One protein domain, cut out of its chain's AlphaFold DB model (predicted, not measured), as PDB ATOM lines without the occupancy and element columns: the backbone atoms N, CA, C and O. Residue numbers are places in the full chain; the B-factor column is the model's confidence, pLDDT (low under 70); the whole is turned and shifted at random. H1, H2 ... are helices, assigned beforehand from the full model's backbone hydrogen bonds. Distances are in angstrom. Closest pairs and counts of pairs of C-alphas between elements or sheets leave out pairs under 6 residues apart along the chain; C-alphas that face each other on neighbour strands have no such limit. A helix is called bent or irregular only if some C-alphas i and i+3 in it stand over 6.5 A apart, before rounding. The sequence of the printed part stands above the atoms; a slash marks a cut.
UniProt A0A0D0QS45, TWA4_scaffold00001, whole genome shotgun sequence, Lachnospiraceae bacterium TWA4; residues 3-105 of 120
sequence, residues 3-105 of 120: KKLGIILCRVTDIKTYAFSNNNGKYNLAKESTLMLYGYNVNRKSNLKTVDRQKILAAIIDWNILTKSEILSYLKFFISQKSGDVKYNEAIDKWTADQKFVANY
ATOM      1  N   LYS A   3      47.173  98.897 198.957       49.97
ATOM      2  CA  LYS A   3      48.605  98.899 199.311       49.97
ATOM      3  C   LYS A   3      49.310 100.250 199.091       49.97
ATOM      4  O   LYS A   3      50.352 100.483 199.689       49.97
ATOM      5  N   LYS A   4      48.769 101.128 198.233       53.59
ATOM      6  CA  LYS A   4      49.298 102.488 198.000       53.59
ATOM      7  C   LYS A   4      48.846 103.525 199.044       53.59
ATOM      8  O   LYS A   4      49.440 104.593 199.089       53.59
ATOM      9  N   LEU A   5      47.816 103.233 199.845       57.72
ATOM     10  CA  LEU A   5      47.207 104.182 200.794       57.72
ATOM     11  C   LEU A   5      47.606 103.923 202.256       57.72
ATOM     12  O   LEU A   5      47.408 104.785 203.105       57.72
ATOM     13  N   GLY A   6      48.180 102.755 202.561       60.78
ATOM     14  CA  GLY A   6      48.620 102.415 203.911       60.78
ATOM     15  C   GLY A   6      48.941 100.933 204.086       60.78
ATOM     16  O   GLY A   6      48.909 100.147 203.136       60.78
ATOM     17  N   ILE A   7      49.256 100.557 205.326       60.97
ATOM     18  CA  ILE A   7      49.483  99.168 205.737       60.97
ATOM     19  C   ILE A   7      48.162  98.629 206.287       60.97
ATOM     20  O   ILE A   7      47.625  99.170 207.252       60.97
ATOM     21  N   ILE A   8      47.631  97.575 205.666       64.19
ATOM     22  CA  ILE A   8      46.440  96.880 206.169       64.19
ATOM     23  C   ILE A   8      46.841  96.128 207.441       64.19
ATOM     24  O   ILE A   8      47.754  95.305 207.407       64.19
ATOM     25  N   LEU A   9      46.157  96.428 208.547       54.78
ATOM     26  CA  LEU A   9      46.470  95.884 209.867       54.78
ATOM     27  C   LEU A   9      45.839  94.521 210.140       54.78
ATOM     28  O   LEU A   9      46.246  93.886 211.092       54.78
ATOM     29  N   CYS A  10      44.868  94.050 209.359       56.94
ATOM     30  CA  CYS A  10      44.272  92.727 209.544       56.94
ATOM     31  C   CYS A  10      44.520  91.830 208.329       56.94
ATOM     32  O   CYS A  10      44.406  92.251 207.174       56.94
ATOM     33  N   ARG A  11      44.838  90.556 208.577       58.69
ATOM     34  CA  ARG A  11      44.826  89.539 207.526       58.69
ATOM     35  C   ARG A  11      43.393  89.365 207.015       58.69
ATOM     36  O   ARG A  11      42.517  88.943 207.761       58.69
ATOM     37  N   VAL A  12      43.171  89.625 205.728       61.62
ATOM     38  CA  VAL A  12      41.952  89.173 205.044       61.62
ATOM     39  C   VAL A  12      42.126  87.681 204.773       61.62
ATOM     40  O   VAL A  12      42.992  87.283 203.996       61.62
ATOM     41  N   THR A  13      41.361  86.847 205.467       57.66
ATOM     42  CA  THR A  13      41.395  85.386 205.339       57.66
ATOM     43  C   THR A  13      39.975  84.856 205.274       57.66
ATOM     44  O   THR A  13      39.086  85.366 205.951       57.66
ATOM     45  N   ASP A  14      39.759  83.827 204.461       57.78
ATOM     46  CA  ASP A  14      38.501  83.096 204.464       57.78
ATOM     47  C   ASP A  14      38.393  82.204 205.716       57.78
ATOM     48  O   ASP A  14      39.395  81.813 206.329       57.78
ATOM     49  N   ILE A  15      37.154  81.890 206.099       56.53
ATOM     50  CA  ILE A  15      36.824  81.095 207.292       56.53
ATOM     51  C   ILE A  15      37.454  79.695 207.241       56.53
ATOM     52  O   ILE A  15      37.833  79.153 208.281       56.53
ATOM     53  N   LYS A  16      37.604  79.106 206.046       58.53
ATOM     54  CA  LYS A  16      38.147  77.752 205.890       58.53
ATOM     55  C   LYS A  16      39.637  77.760 206.225       58.53
ATOM     56  O   LYS A  16      40.079  76.967 207.051       58.53
ATOM     57  N   THR A  17      40.394  78.708 205.678       61.12
ATOM     58  CA  THR A  17      41.830  78.878 205.952       61.12
ATOM     59  C   THR A  17      42.122  79.107 207.439       61.12
ATOM     60  O   THR A  17      43.094  78.556 207.959       61.12
ATOM     61  N   TYR A  18      41.263  79.846 208.152       57.25
ATOM     62  CA  TYR A  18      41.371  80.016 209.606       57.25
ATOM     63  C   TYR A  18      41.184  78.681 210.354       57.25
ATOM     64  O   TYR A  18      42.041  78.291 211.151       57.25
ATOM     65  N   ALA A  19      40.116  77.939 210.036       56.38
ATOM     66  CA  ALA A  19      39.763  76.683 210.702       56.38
ATOM     67  C   ALA A  19      40.776  75.542 210.470       56.38
ATOM     68  O   ALA A  19      41.035  74.748 211.374       56.38
ATOM     69  N   PHE A  20      41.402  75.465 209.290       54.41
ATOM     70  CA  PHE A  20      42.369  74.404 208.964       54.41
ATOM     71  C   PHE A  20      43.760  74.587 209.597       54.41
ATOM     72  O   PHE A  20      44.579  73.669 209.550       54.41
ATOM     73  N   SER A  21      44.050  75.735 210.216       52.53
ATOM     74  CA  SER A  21      45.368  76.006 210.808       52.53
ATOM     75  C   SER A  21      45.638  75.276 212.137       52.53
ATOM     76  O   SER A  21      46.787  75.247 212.577       52.53
ATOM     77  N   ASN A  22      44.621  74.651 212.749       47.75
ATOM     78  CA  ASN A  22      44.671  74.191 214.144       47.75
ATOM     79  C   ASN A  22      44.861  72.669 214.349       47.75
ATOM     80  O   ASN A  22      44.859  72.200 215.485       47.75
ATOM     81  N   ASN A  23      45.030  71.879 213.282       45.53
ATOM     82  CA  ASN A  23      45.020  70.409 213.358       45.53
ATOM     83  C   ASN A  23      46.383  69.761 213.063       45.53
ATOM     84  O   ASN A  23      46.466  69.046 212.075       45.53
ATOM     85  N   ASN A  24      47.442  69.963 213.868       43.53
ATOM     86  CA  ASN A  24      48.662  69.128 213.768       43.53
ATOM     87  C   ASN A  24      49.520  69.052 215.056       43.53
ATOM     88  O   ASN A  24      50.543  69.720 215.156       43.53
ATOM     89  N   GLY A  25      49.164  68.130 215.965       40.16
ATOM     90  CA  GLY A  25      50.118  67.348 216.777       40.16
ATOM     91  C   GLY A  25      50.822  67.985 217.993       40.16
ATOM     92  O   GLY A  25      51.752  68.765 217.853       40.16
ATOM     93  N   LYS A  26      50.460  67.484 219.190       44.97
ATOM     94  CA  LYS A  26      51.168  67.376 220.500       44.97
ATOM     95  C   LYS A  26      51.935  68.562 221.124       44.97
ATOM     96  O   LYS A  26      52.128  68.524 222.331       44.97
ATOM     97  N   TYR A  27      52.251  69.625 220.396       48.03
ATOM     98  CA  TYR A  27      52.641  70.947 220.901       48.03
ATOM     99  C   TYR A  27      52.197  71.980 219.857       48.03
ATOM    100  O   TYR A  27      53.011  72.512 219.106       48.03
ATOM    101  N   ASN A  28      50.882  72.200 219.742       45.06
ATOM    102  CA  ASN A  28      50.277  73.049 218.709       45.06
ATOM    103  C   ASN A  28      50.593  74.538 218.940       45.06
ATOM    104  O   ASN A  28      49.744  75.310 219.379       45.06
ATOM    105  N   LEU A  29      51.823  74.960 218.651       51.50
ATOM    106  CA  LEU A  29      52.138  76.371 218.463       51.50
ATOM    107  C   LEU A  29      51.484  76.815 217.153       51.50
ATOM    108  O   LEU A  29      51.740  76.233 216.096       51.50
ATOM    109  N   ALA A  30      50.631  77.837 217.220       59.38
ATOM    110  CA  ALA A  30      50.049  78.432 216.024       59.38
ATOM    111  C   ALA A  30      51.171  78.850 215.055       59.38
ATOM    112  O   ALA A  30      52.160  79.458 215.468       59.38
ATOM    113  N   LYS A  31      51.013  78.536 213.759       62.59
ATOM    114  CA  LYS A  31      51.987  78.914 212.711       62.59
ATOM    115  C   LYS A  31      52.249  80.422 212.670       62.59
ATOM    116  O   LYS A  31      53.336  80.845 212.288       62.59
ATOM    117  N   GLU A  32      51.255  81.217 213.055       71.12
ATOM    118  CA  GLU A  32      51.319  82.670 213.134       71.12
ATOM    119  C   GLU A  32      50.836  83.105 214.520       71.12
ATOM    120  O   GLU A  32      49.773  82.689 214.978       71.12
ATOM    121  N   SER A  33      51.623  83.939 215.202       85.31
ATOM    122  CA  SER A  33      51.159  84.592 216.432       85.31
ATOM    123  C   SER A  33      50.076  85.624 216.113       85.31
ATOM    124  O   SER A  33      50.044  86.159 215.004       85.31
ATOM    125  N   THR A  34      49.254  85.992 217.100       86.81
ATOM    126  CA  THR A  34      48.294  87.095 216.955       86.81
ATOM    127  C   THR A  34      48.979  88.360 216.436       86.81
ATOM    128  O   THR A  34      48.479  88.975 215.507       86.81
ATOM    129  N   LEU A  35      50.188  88.689 216.905       90.62
ATOM    130  CA  LEU A  35      50.957  89.820 216.370       90.62
ATOM    131  C   LEU A  35      51.163  89.722 214.844       90.62
ATOM    132  O   LEU A  35      50.937  90.692 214.121       90.62
ATOM    133  N   MET A  36      51.539  88.544 214.340       88.88
ATOM    134  CA  MET A  36      51.759  88.311 212.906       88.88
ATOM    135  C   MET A  36      50.464  88.371 212.089       88.88
ATOM    136  O   MET A  36      50.490  88.875 210.966       88.88
ATOM    137  N   LEU A  37      49.333  87.937 212.657       85.12
ATOM    138  CA  LEU A  37      48.012  88.076 212.028       85.12
ATOM    139  C   LEU A  37      47.624  89.543 211.807       85.12
ATOM    140  O   LEU A  37      46.904  89.845 210.852       85.12
ATOM    141  N   TYR A  38      48.148  90.446 212.642       86.06
ATOM    142  CA  TYR A  38      47.983  91.892 212.494       86.06
ATOM    143  C   TYR A  38      49.117  92.573 211.699       86.06
ATOM    144  O   TYR A  38      49.298  93.791 211.727       86.06
ATOM    145  N   GLY A  39      49.921  91.782 210.983       85.88
ATOM    146  CA  GLY A  39      50.973  92.270 210.090       85.88
ATOM    147  C   GLY A  39      52.307  92.587 210.769       85.88
ATOM    148  O   GLY A  39      53.266  92.930 210.071       85.88
ATOM    149  N   TYR A  40      52.427  92.436 212.093       92.12
ATOM    150  CA  TYR A  40      53.696  92.638 212.793       92.12
ATOM    151  C   TYR A  40      54.737  91.601 212.358       92.12
ATOM    152  O   TYR A  40      54.515  90.392 212.429       92.12
ATOM    153  N   ASN A  41      55.912  92.068 211.936       90.75
ATOM    154  CA  ASN A  41      57.064  91.216 211.659       90.75
ATOM    155  C   ASN A  41      58.377  92.015 211.753       90.75
ATOM    156  O   ASN A  41      58.389  93.238 211.618       90.75
ATOM    157  N   VAL A  42      59.490  91.310 211.965       90.62
ATOM    158  CA  VAL A  42      60.853  91.884 212.041       90.62
ATOM    159  C   VAL A  42      61.762  91.390 210.912       90.62
ATOM    160  O   VAL A  42      62.989  91.498 210.993       90.62
ATOM    161  N   ASN A  43      61.168  90.804 209.867       84.50
ATOM    162  CA  ASN A  43      61.900  90.148 208.789       84.50
ATOM    163  C   ASN A  43      62.861  91.138 208.114       84.50
ATOM    164  O   ASN A  43      62.496  92.263 207.798       84.50
ATOM    165  N   ARG A  44      64.093  90.702 207.847       75.69
ATOM    166  CA  ARG A  44      65.116  91.503 207.165       75.69
ATOM    167  C   ARG A  44      64.715  91.908 205.740       75.69
ATOM    168  O   ARG A  44      65.112  92.963 205.269       75.69
ATOM    169  N   LYS A  45      63.926  91.067 205.058       72.69
ATOM    170  CA  LYS A  45      63.471  91.292 203.674       72.69
ATOM    171  C   LYS A  45      62.190  92.131 203.580       72.69
ATOM    172  O   LYS A  45      61.959  92.755 202.552       72.69
ATOM    173  N   SER A  46      61.356  92.125 204.623       63.19
ATOM    174  CA  SER A  46      60.081  92.856 204.672       63.19
ATOM    175  C   SER A  46      60.255  94.084 205.555       63.19
ATOM    176  O   SER A  46      60.421  93.981 206.766       63.19
ATOM    177  N   ASN A  47      60.302  95.256 204.932       65.50
ATOM    178  CA  ASN A  47      60.949  96.440 205.490       65.50
ATOM    179  C   ASN A  47      60.046  97.248 206.450       65.50
ATOM    180  O   ASN A  47      59.873  98.455 206.269       65.50
ATOM    181  N   LEU A  48      59.438  96.606 207.460       85.62
ATOM    182  CA  LEU A  48      58.722  97.352 208.500       85.62
ATOM    183  C   LEU A  48      59.718  98.167 209.331       85.62
ATOM    184  O   LEU A  48      60.505  97.630 210.126       85.62
ATOM    185  N   LYS A  49      59.653  99.491 209.163       90.06
ATOM    186  CA  LYS A  49      60.430 100.436 209.964       90.06
ATOM    187  C   LYS A  49      60.013 100.323 211.425       90.06
ATOM    188  O   LYS A  49      58.891  99.936 211.736       90.06
ATOM    189  N   THR A  50      60.903 100.713 212.333       92.44
ATOM    190  CA  THR A  50      60.625 100.688 213.779       92.44
ATOM    191  C   THR A  50      59.338 101.420 214.135       92.44
ATOM    192  O   THR A  50      58.525 100.885 214.878       92.44
ATOM    193  N   VAL A  51      59.107 102.581 213.521       90.94
ATOM    194  CA  VAL A  51      57.864 103.336 213.702       90.94
ATOM    195  C   VAL A  51      56.650 102.501 213.293       90.94
ATOM    196  O   VAL A  51      55.707 102.406 214.063       90.94
ATOM    197  N   ASP A  52      56.669 101.845 212.133       91.19
ATOM    198  CA  ASP A  52      55.519 101.069 211.653       91.19
ATOM    199  C   ASP A  52      55.245  99.845 212.535       91.19
ATOM    200  O   ASP A  52      54.095  99.572 212.872       91.19
ATOM    201  N   ARG A  53      56.297  99.157 212.996       94.88
ATOM    202  CA  ARG A  53      56.169  98.052 213.956       94.88
ATOM    203  C   ARG A  53      55.524  98.513 215.263       94.88
ATOM    204  O   ARG A  53      54.578  97.892 215.733       94.88
ATOM    205  N   GLN A  54      55.997  99.625 215.817       95.06
ATOM    206  CA  GLN A  54      55.477 100.193 217.061       95.06
ATOM    207  C   GLN A  54      54.042 100.710 216.909       95.06
ATOM    208  O   GLN A  54      53.244 100.546 217.827       95.06
ATOM    209  N   LYS A  55      53.679 101.251 215.738       92.44
ATOM    210  CA  LYS A  55      52.294 101.621 215.401       92.44
ATOM    211  C   LYS A  55      51.355 100.421 215.418       92.44
ATOM    212  O   LYS A  55      50.277 100.518 215.991       92.44
ATOM    213  N   ILE A  56      51.767  99.296 214.828       92.62
ATOM    214  CA  ILE A  56      50.982  98.053 214.857       92.62
ATOM    215  C   ILE A  56      50.754  97.615 216.309       92.62
ATOM    216  O   ILE A  56      49.623  97.355 216.703       92.62
ATOM    217  N   LEU A  57      51.812  97.593 217.129       95.19
ATOM    218  CA  LEU A  57      51.709  97.196 218.537       95.19
ATOM    219  C   LEU A  57      50.817  98.145 219.351       95.19
ATOM    220  O   LEU A  57      50.007  97.678 220.146       95.19
ATOM    221  N   ALA A  58      50.929  99.458 219.134       94.06
ATOM    222  CA  ALA A  58      50.066 100.453 219.766       94.06
ATOM    223  C   ALA A  58      48.591 100.267 219.376       94.06
ATOM    224  O   ALA A  58      47.734 100.272 220.251       94.06
ATOM    225  N   ALA A  59      48.302 100.024 218.092       91.06
ATOM    226  CA  ALA A  59      46.943  99.770 217.616       91.06
ATOM    227  C   ALA A  59      46.338  98.502 218.238       91.06
ATOM    228  O   ALA A  59      45.192  98.524 218.671       91.06
ATOM    229  N   ILE A  60      47.114  97.418 218.352       92.25
ATOM    230  CA  ILE A  60      46.674  96.178 219.016       92.25
ATOM    231  C   ILE A  60      46.286  96.439 220.481       92.25
ATOM    232  O   ILE A  60      45.283  95.892 220.946       92.25
ATOM    233  N   ILE A  61      47.052  97.281 221.188       92.69
ATOM    234  CA  ILE A  61      46.768  97.677 222.577       92.69
ATOM    235  C   ILE A  61      45.511  98.545 222.642       92.69
ATOM    236  O   ILE A  61      44.603  98.245 223.410       92.69
ATOM    237  N   ASP A  62      45.446  99.610 221.843       90.25
ATOM    238  CA  ASP A  62      44.347 100.581 221.890       90.25
ATOM    239  C   ASP A  62      43.006  99.974 221.453       90.25
ATOM    240  O   ASP A  62      41.951 100.408 221.910       90.25
ATOM    241  N   TRP A  63      43.031  98.958 220.590       88.81
ATOM    242  CA  TRP A  63      41.848  98.201 220.177       88.81
ATOM    243  C   TRP A  63      41.491  97.052 221.128       88.81
ATOM    244  O   TRP A  63      40.563  96.301 220.837       88.81
ATOM    245  N   ASN A  64      42.204  96.901 222.250       88.38
ATOM    246  CA  ASN A  64      42.009  95.835 223.237       88.38
ATOM    247  C   ASN A  64      42.060  94.414 222.638       88.38
ATOM    248  O   ASN A  64      41.392  93.507 223.129       88.38
ATOM    249  N   ILE A  65      42.857  94.203 221.583       89.38
ATOM    250  CA  ILE A  65      43.062  92.868 220.995       89.38
ATOM    251  C   ILE A  65      44.008  92.044 221.871       89.38
ATOM    252  O   ILE A  65      43.776  90.860 222.090       89.38
ATOM    253  N   LEU A  66      45.088  92.672 222.349       92.81
ATOM    254  CA  LEU A  66      46.002  92.112 223.343       92.81
ATOM    255  C   LEU A  66      46.382  93.195 224.347       92.81
ATOM    256  O   LEU A  66      46.629  94.350 223.994       92.81
ATOM    257  N   THR A  67      46.522  92.793 225.600       93.25
ATOM    258  CA  THR A  67      47.077  93.629 226.659       93.25
ATOM    259  C   THR A  67      48.580  93.847 226.463       93.25
ATOM    260  O   THR A  67      49.287  93.046 225.843       93.25
ATOM    261  N   LYS A  68      49.116  94.910 227.081       95.38
ATOM    262  CA  LYS A  68      50.568  95.165 227.122       95.38
ATOM    263  C   LYS A  68      51.352  93.933 227.585       95.38
ATOM    264  O   LYS A  68      52.373  93.601 226.990       95.38
ATOM    265  N   SER A  69      50.877  93.257 228.630       94.62
ATOM    266  CA  SER A  69      51.543  92.087 229.208       94.62
ATOM    267  C   SER A  69      51.598  90.909 228.235       94.62
ATOM    268  O   SER A  69      52.647  90.279 228.114       94.62
ATOM    269  N   GLU A  70      50.522  90.642 227.494       95.38
ATOM    270  CA  GLU A  70      50.493  89.574 226.487       95.38
ATOM    271  C   GLU A  70      51.464  89.855 225.337       95.38
ATOM    272  O   GLU A  70      52.229  88.973 224.944       95.38
ATOM    273  N   ILE A  71      51.512  91.099 224.849       96.50
ATOM    274  CA  ILE A  71      52.476  91.503 223.817       96.50
ATOM    275  C   ILE A  71      53.916  91.336 224.320       96.50
ATOM    276  O   ILE A  71      54.758  90.786 223.607       96.50
ATOM    277  N   LEU A  72      54.212  91.764 225.551       96.75
ATOM    278  CA  LEU A  72      55.539  91.585 226.152       96.75
ATOM    279  C   LEU A  72      55.917  90.101 226.260       96.75
ATOM    280  O   LEU A  72      57.067  89.753 225.995       96.75
ATOM    281  N   SER A  73      54.969  89.232 226.611       95.25
ATOM    282  CA  SER A  73      55.172  87.781 226.654       95.25
ATOM    283  C   SER A  73      55.489  87.201 225.274       95.25
ATOM    284  O   SER A  73      56.446  86.436 225.154       95.25
ATOM    285  N   TYR A  74      54.771  87.614 224.223       95.31
ATOM    286  CA  TYR A  74      55.089  87.212 222.847       95.31
ATOM    287  C   TYR A  74      56.502  87.635 222.431       95.31
ATOM    288  O   TYR A  74      57.265  86.817 221.919       95.31
ATOM    289  N   LEU A  75      56.877  88.894 222.674       96.31
ATOM    290  CA  LEU A  75      58.198  89.405 222.295       96.31
ATOM    291  C   LEU A  75      59.326  88.688 223.048       96.31
ATOM    292  O   LEU A  75      60.315  88.292 222.432       96.31
ATOM    293  N   LYS A  76      59.154  88.446 224.355       95.38
ATOM    294  CA  LYS A  76      60.100  87.648 225.154       95.38
ATOM    295  C   LYS A  76      60.251  86.235 224.602       95.38
ATOM    296  O   LYS A  76      61.374  85.758 224.475       95.38
ATOM    297  N   PHE A  77      59.140  85.597 224.243       92.88
ATOM    298  CA  PHE A  77      59.138  84.263 223.654       92.88
ATOM    299  C   PHE A  77      59.880  84.220 222.309       92.88
ATOM    300  O   PHE A  77      60.675  83.312 222.073       92.88
ATOM    301  N   PHE A  78      59.692  85.218 221.439       92.88
ATOM    302  CA  PHE A  78      60.431  85.294 220.173       92.88
ATOM    303  C   PHE A  78      61.935  85.461 220.386       92.88
ATOM    304  O   PHE A  78      62.725  84.778 219.733       92.88
ATOM    305  N   ILE A  79      62.330  86.321 221.330       94.19
ATOM    306  CA  ILE A  79      63.735  86.518 221.699       94.19
ATOM    307  C   ILE A  79      64.325  85.212 222.241       94.19
ATOM    308  O   ILE A  79      65.356  84.768 221.740       94.19
ATOM    309  N   SER A  80      63.661  84.551 223.196       93.31
ATOM    310  CA  SER A  80      64.176  83.317 223.804       93.31
ATOM    311  C   SER A  80      64.292  82.167 222.806       93.31
ATOM    312  O   SER A  80      65.203  81.354 222.904       93.31
ATOM    313  N   GLN A  81      63.394  82.093 221.819       90.12
ATOM    314  CA  GLN A  81      63.479  81.079 220.766       90.12
ATOM    315  C   GLN A  81      64.684  81.260 219.835       90.12
ATOM    316  O   GLN A  81      65.080  80.302 219.168       90.12
ATOM    317  N   LYS A  82      65.211  82.482 219.708       91.06
ATOM    318  CA  LYS A  82      66.202  82.841 218.681       91.06
ATOM    319  C   LYS A  82      67.534  83.329 219.240       91.06
ATOM    320  O   LYS A  82      68.476  83.458 218.467       91.06
ATOM    321  N   SER A  83      67.644  83.529 220.554       87.12
ATOM    322  CA  SER A  83      68.833  84.071 221.229       87.12
ATOM    323  C   SER A  83      70.114  83.259 221.032       87.12
ATOM    324  O   SER A  83      71.199  83.805 221.181       87.12
ATOM    325  N   GLY A  84      70.008  81.970 220.700       88.94
ATOM    326  CA  GLY A  84      71.163  81.100 220.463       88.94
ATOM    327  C   GLY A  84      71.764  81.171 219.054       88.94
ATOM    328  O   GLY A  84      72.755  80.495 218.801       88.94
ATOM    329  N   ASP A  85      71.180  81.932 218.124       90.25
ATOM    330  CA  ASP A  85      71.595  81.922 216.720       90.25
ATOM    331  C   ASP A  85      71.851  83.344 216.196       90.25
ATOM    332  O   ASP A  85      70.932  84.142 215.990       90.25
ATOM    333  N   VAL A  86      73.132  83.622 215.930       89.81
ATOM    334  CA  VAL A  86      73.681  84.924 215.513       89.81
ATOM    335  C   VAL A  86      72.966  85.500 214.288       89.81
ATOM    336  O   VAL A  86      72.855  86.720 214.147       89.81
ATOM    337  N   LYS A  87      72.408  84.652 213.411       90.88
ATOM    338  CA  LYS A  87      71.687  85.121 212.216       90.88
ATOM    339  C   LYS A  87      70.403  85.889 212.546       90.88
ATOM    340  O   LYS A  87      69.875  86.585 211.680       90.88
ATOM    341  N   TYR A  88      69.905  85.771 213.777       91.19
ATOM    342  CA  TYR A  88      68.728  86.484 214.264       91.19
ATOM    343  C   TYR A  88      69.052  87.707 215.125       91.19
ATOM    344  O   TYR A  88      68.108  88.341 215.585       91.19
ATOM    345  N   ASN A  89      70.319  88.098 215.301       92.69
ATOM    346  CA  ASN A  89      70.679  89.266 216.124       92.69
ATOM    347  C   ASN A  89      69.897  90.527 215.724       92.69
ATOM    348  O   ASN A  89      69.279  91.161 216.569       92.69
ATOM    349  N   GLU A  90      69.789  90.815 214.422       92.44
ATOM    350  CA  GLU A  90      69.018  91.970 213.937       92.44
ATOM    351  C   GLU A  90      67.519  91.880 214.298       92.44
ATOM    352  O   GLU A  90      66.866  92.883 214.582       92.44
ATOM    353  N   ALA A  91      66.947  90.672 214.288       93.06
ATOM    354  CA  ALA A  91      65.559  90.446 214.687       93.06
ATOM    355  C   ALA A  91      65.380  90.592 216.207       93.06
ATOM    356  O   ALA A  91      64.404  91.196 216.650       93.06
ATOM    357  N   ILE A  92      66.340  90.094 216.990       94.88
ATOM    358  CA  ILE A  92      66.383  90.216 218.451       94.88
ATOM    359  C   ILE A  92      66.479  91.683 218.867       94.88
ATOM    360  O   ILE A  92      65.726  92.108 219.744       94.88
ATOM    361  N   ASP A  93      67.318  92.476 218.203       94.94
ATOM    362  CA  ASP A  93      67.440  93.911 218.465       94.94
ATOM    363  C   ASP A  93      66.116  94.637 218.199       94.94
ATOM    364  O   ASP A  93      65.659  95.439 219.020       94.94
ATOM    365  N   LYS A  94      65.442  94.302 217.087       95.94
ATOM    366  CA  LYS A  94      64.115  94.843 216.754       95.94
ATOM    367  C   LYS A  94      63.069  94.461 217.803       95.94
ATOM    368  O   LYS A  94      62.370  95.346 218.290       95.94
ATOM    369  N   TRP A  95      62.985  93.187 218.193       96.81
ATOM    370  CA  TRP A  95      62.061  92.737 219.242       96.81
ATOM    371  C   TRP A  95      62.347  93.403 220.588       96.81
ATOM    372  O   TRP A  95      61.415  93.811 221.274       96.81
ATOM    373  N   THR A  96      63.618  93.576 220.945       96.50
ATOM    374  CA  THR A  96      64.034  94.217 222.199       96.50
ATOM    375  C   THR A  96      63.663  95.701 222.219       96.50
ATOM    376  O   THR A  96      63.162  96.209 223.227       96.50
ATOM    377  N   ALA A  97      63.864  96.412 221.105       96.75
ATOM    378  CA  ALA A  97      63.436  97.802 220.962       96.75
ATOM    379  C   ALA A  97      61.908  97.936 221.066       96.75
ATOM    380  O   ALA A  97      61.403  98.810 221.776       96.75
ATOM    381  N   ASP A  98      61.173  97.040 220.410       97.50
ATOM    382  CA  ASP A  98      59.713  97.018 220.438       97.50
ATOM    383  C   ASP A  98      59.181  96.652 221.842       97.50
ATOM    384  O   ASP A  98      58.213  97.249 222.310       97.50
ATOM    385  N   GLN A  99      59.864  95.767 222.578       97.25
ATOM    386  CA  GLN A  99      59.541  95.425 223.968       97.25
ATOM    387  C   GLN A  99      59.676  96.644 224.893       97.25
ATOM    388  O   GLN A  99      58.789  96.902 225.710       97.25
ATOM    389  N   LYS A 100      60.759  97.423 224.750       97.38
ATOM    390  CA  LYS A 100      60.955  98.677 225.501       97.38
ATOM    391  C   LYS A 100      59.873  99.702 225.174       97.38
ATOM    392  O   LYS A 100      59.381 100.371 226.082       97.38
ATOM    393  N   PHE A 101      59.480  99.816 223.906       97.31
ATOM    394  CA  PHE A 101      58.374 100.681 223.502       97.31
ATOM    395  C   PHE A 101      57.062 100.263 224.175       97.31
ATOM    396  O   PHE A 101      56.441 101.079 224.853       97.31
ATOM    397  N   VAL A 102      56.676  98.987 224.060       96.94
ATOM    398  CA  VAL A 102      55.425  98.472 224.638       96.94
ATOM    399  C   VAL A 102      55.405  98.659 226.148       96.94
ATOM    400  O   VAL A 102      54.397  99.109 226.676       96.94
ATOM    401  N   ALA A 103      56.506  98.393 226.854       96.00
ATOM    402  CA  ALA A 103      56.573  98.591 228.302       96.00
ATOM    403  C   ALA A 103      56.214 100.034 228.708       96.00
ATOM    404  O   ALA A 103      55.447 100.239 229.651       96.00
ATOM    405  N   ASN A 104      56.676 101.021 227.936       95.25
ATOM    406  CA  ASN A 104      56.476 102.446 228.207       95.25
ATOM    407  C   ASN A 104      55.224 103.049 227.541       95.25
ATOM    408  O   ASN A 104      54.868 104.191 227.833       95.25
ATOM    409  N   TYR A 105      54.540 102.306 226.668       94.44
ATOM    410  CA  TYR A 105      53.370 102.803 225.948       94.44
ATOM    411  C   TYR A 105      52.199 103.103 226.900       94.44
ATOM    412  O   TYR A 105      51.893 102.311 227.799       94.44
TER     413      TYR A 105
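What this domain is: This is residues 3 to 105 of the 120 residues of an uncharacterized protein of Lachnospiraceae bacterium TWA4 (UniProt A0A0D0QS45). The body is a helical hairpin of H4 and H5, with H3 packed on residues 94 to 102 of H5 and the short helix H2 near H3 and H4. The early part of the printed residues makes a wide loop away from this body; H1 lies on it, and residues 14 to 20 and 23 to 29 stick out. The printed part has 103 residues with five named helices, H1 to H5 in order along the chain, and no named strand: its class is all helix. It is compact, with a radius of gyration of the C-alphas of 14.4 A, and the C-alphas span 37 by 36 by 28 A.

Where its parts are: Residues 3 to 14 hold no named element. H1, residues 15 to 22, begins with C-alpha 15 at (36.824, 81.095, 207.292) and is 12.5 A long; it is neither bent nor irregular, but only just: C-alphas 19 and 22 are 6.5 A apart. H2, residues 34 to 37, measures 5.0 A. H3, residues 50 to 62, begins with C-alpha 50 at (60.625, 100.688, 213.779) and is 18.2 A long. H4, residues 68 to 82, is 21.6 A long. H5, residues 86 to 104, is the longest at 27.6 A and ends with C-alpha 104 at (56.476, 102.446, 228.207). H5 is irregular, with C-alphas 87 and 90 standing 7.5 A apart, and has a kink of 26 degrees near residue 93.

How they stand to each other: H4 and H5 touch and form a helical hairpin, at a shallow tilt of 13 degrees, opposite ways; their closest C-alphas, of Ile 79 and Ile 92, are 5.6 A apart. H3 touches H5 at a steep tilt of 46 degrees, the same way, and H5 touches H3 with residues 94 to 102 alone; the closest C-alphas, of Gln 54 and Asp 98, are 6.3 A apart. H3 and H4 are close but not clearly touching, the closest C-alphas being those of Ile 61 and Lys 68 at 6.4 A. H2 is close to H3 but not clearly touching, with the C-alphas of Leu 35 and Leu 57 closest at 7.7 A. It stands likewise to H4, with the C-alphas of Leu 35 and Ile 71 closest at 7.8 A. H1 is apart from H2, H3, H4 and H5. Every O i to N i+4 pair is within hydrogen-bond range in H3 and H4, against 2 of 4 in H1 and 13 of 15 in H5; H2 is too short for such a pair.

The domain as a whole: The two C-alphas farthest apart, of Leu 5 and Lys 26, are 41.9 A apart. The printed part has no cut. The links H1 to H2 and H2 to H3 are long, with 11 and 12 residues; the links H3 to H4 and H4 to H5 are tight. The mean pLDDT of the printed part is 80.7, and residues 3 to 31 and 46 to 47 are under 70.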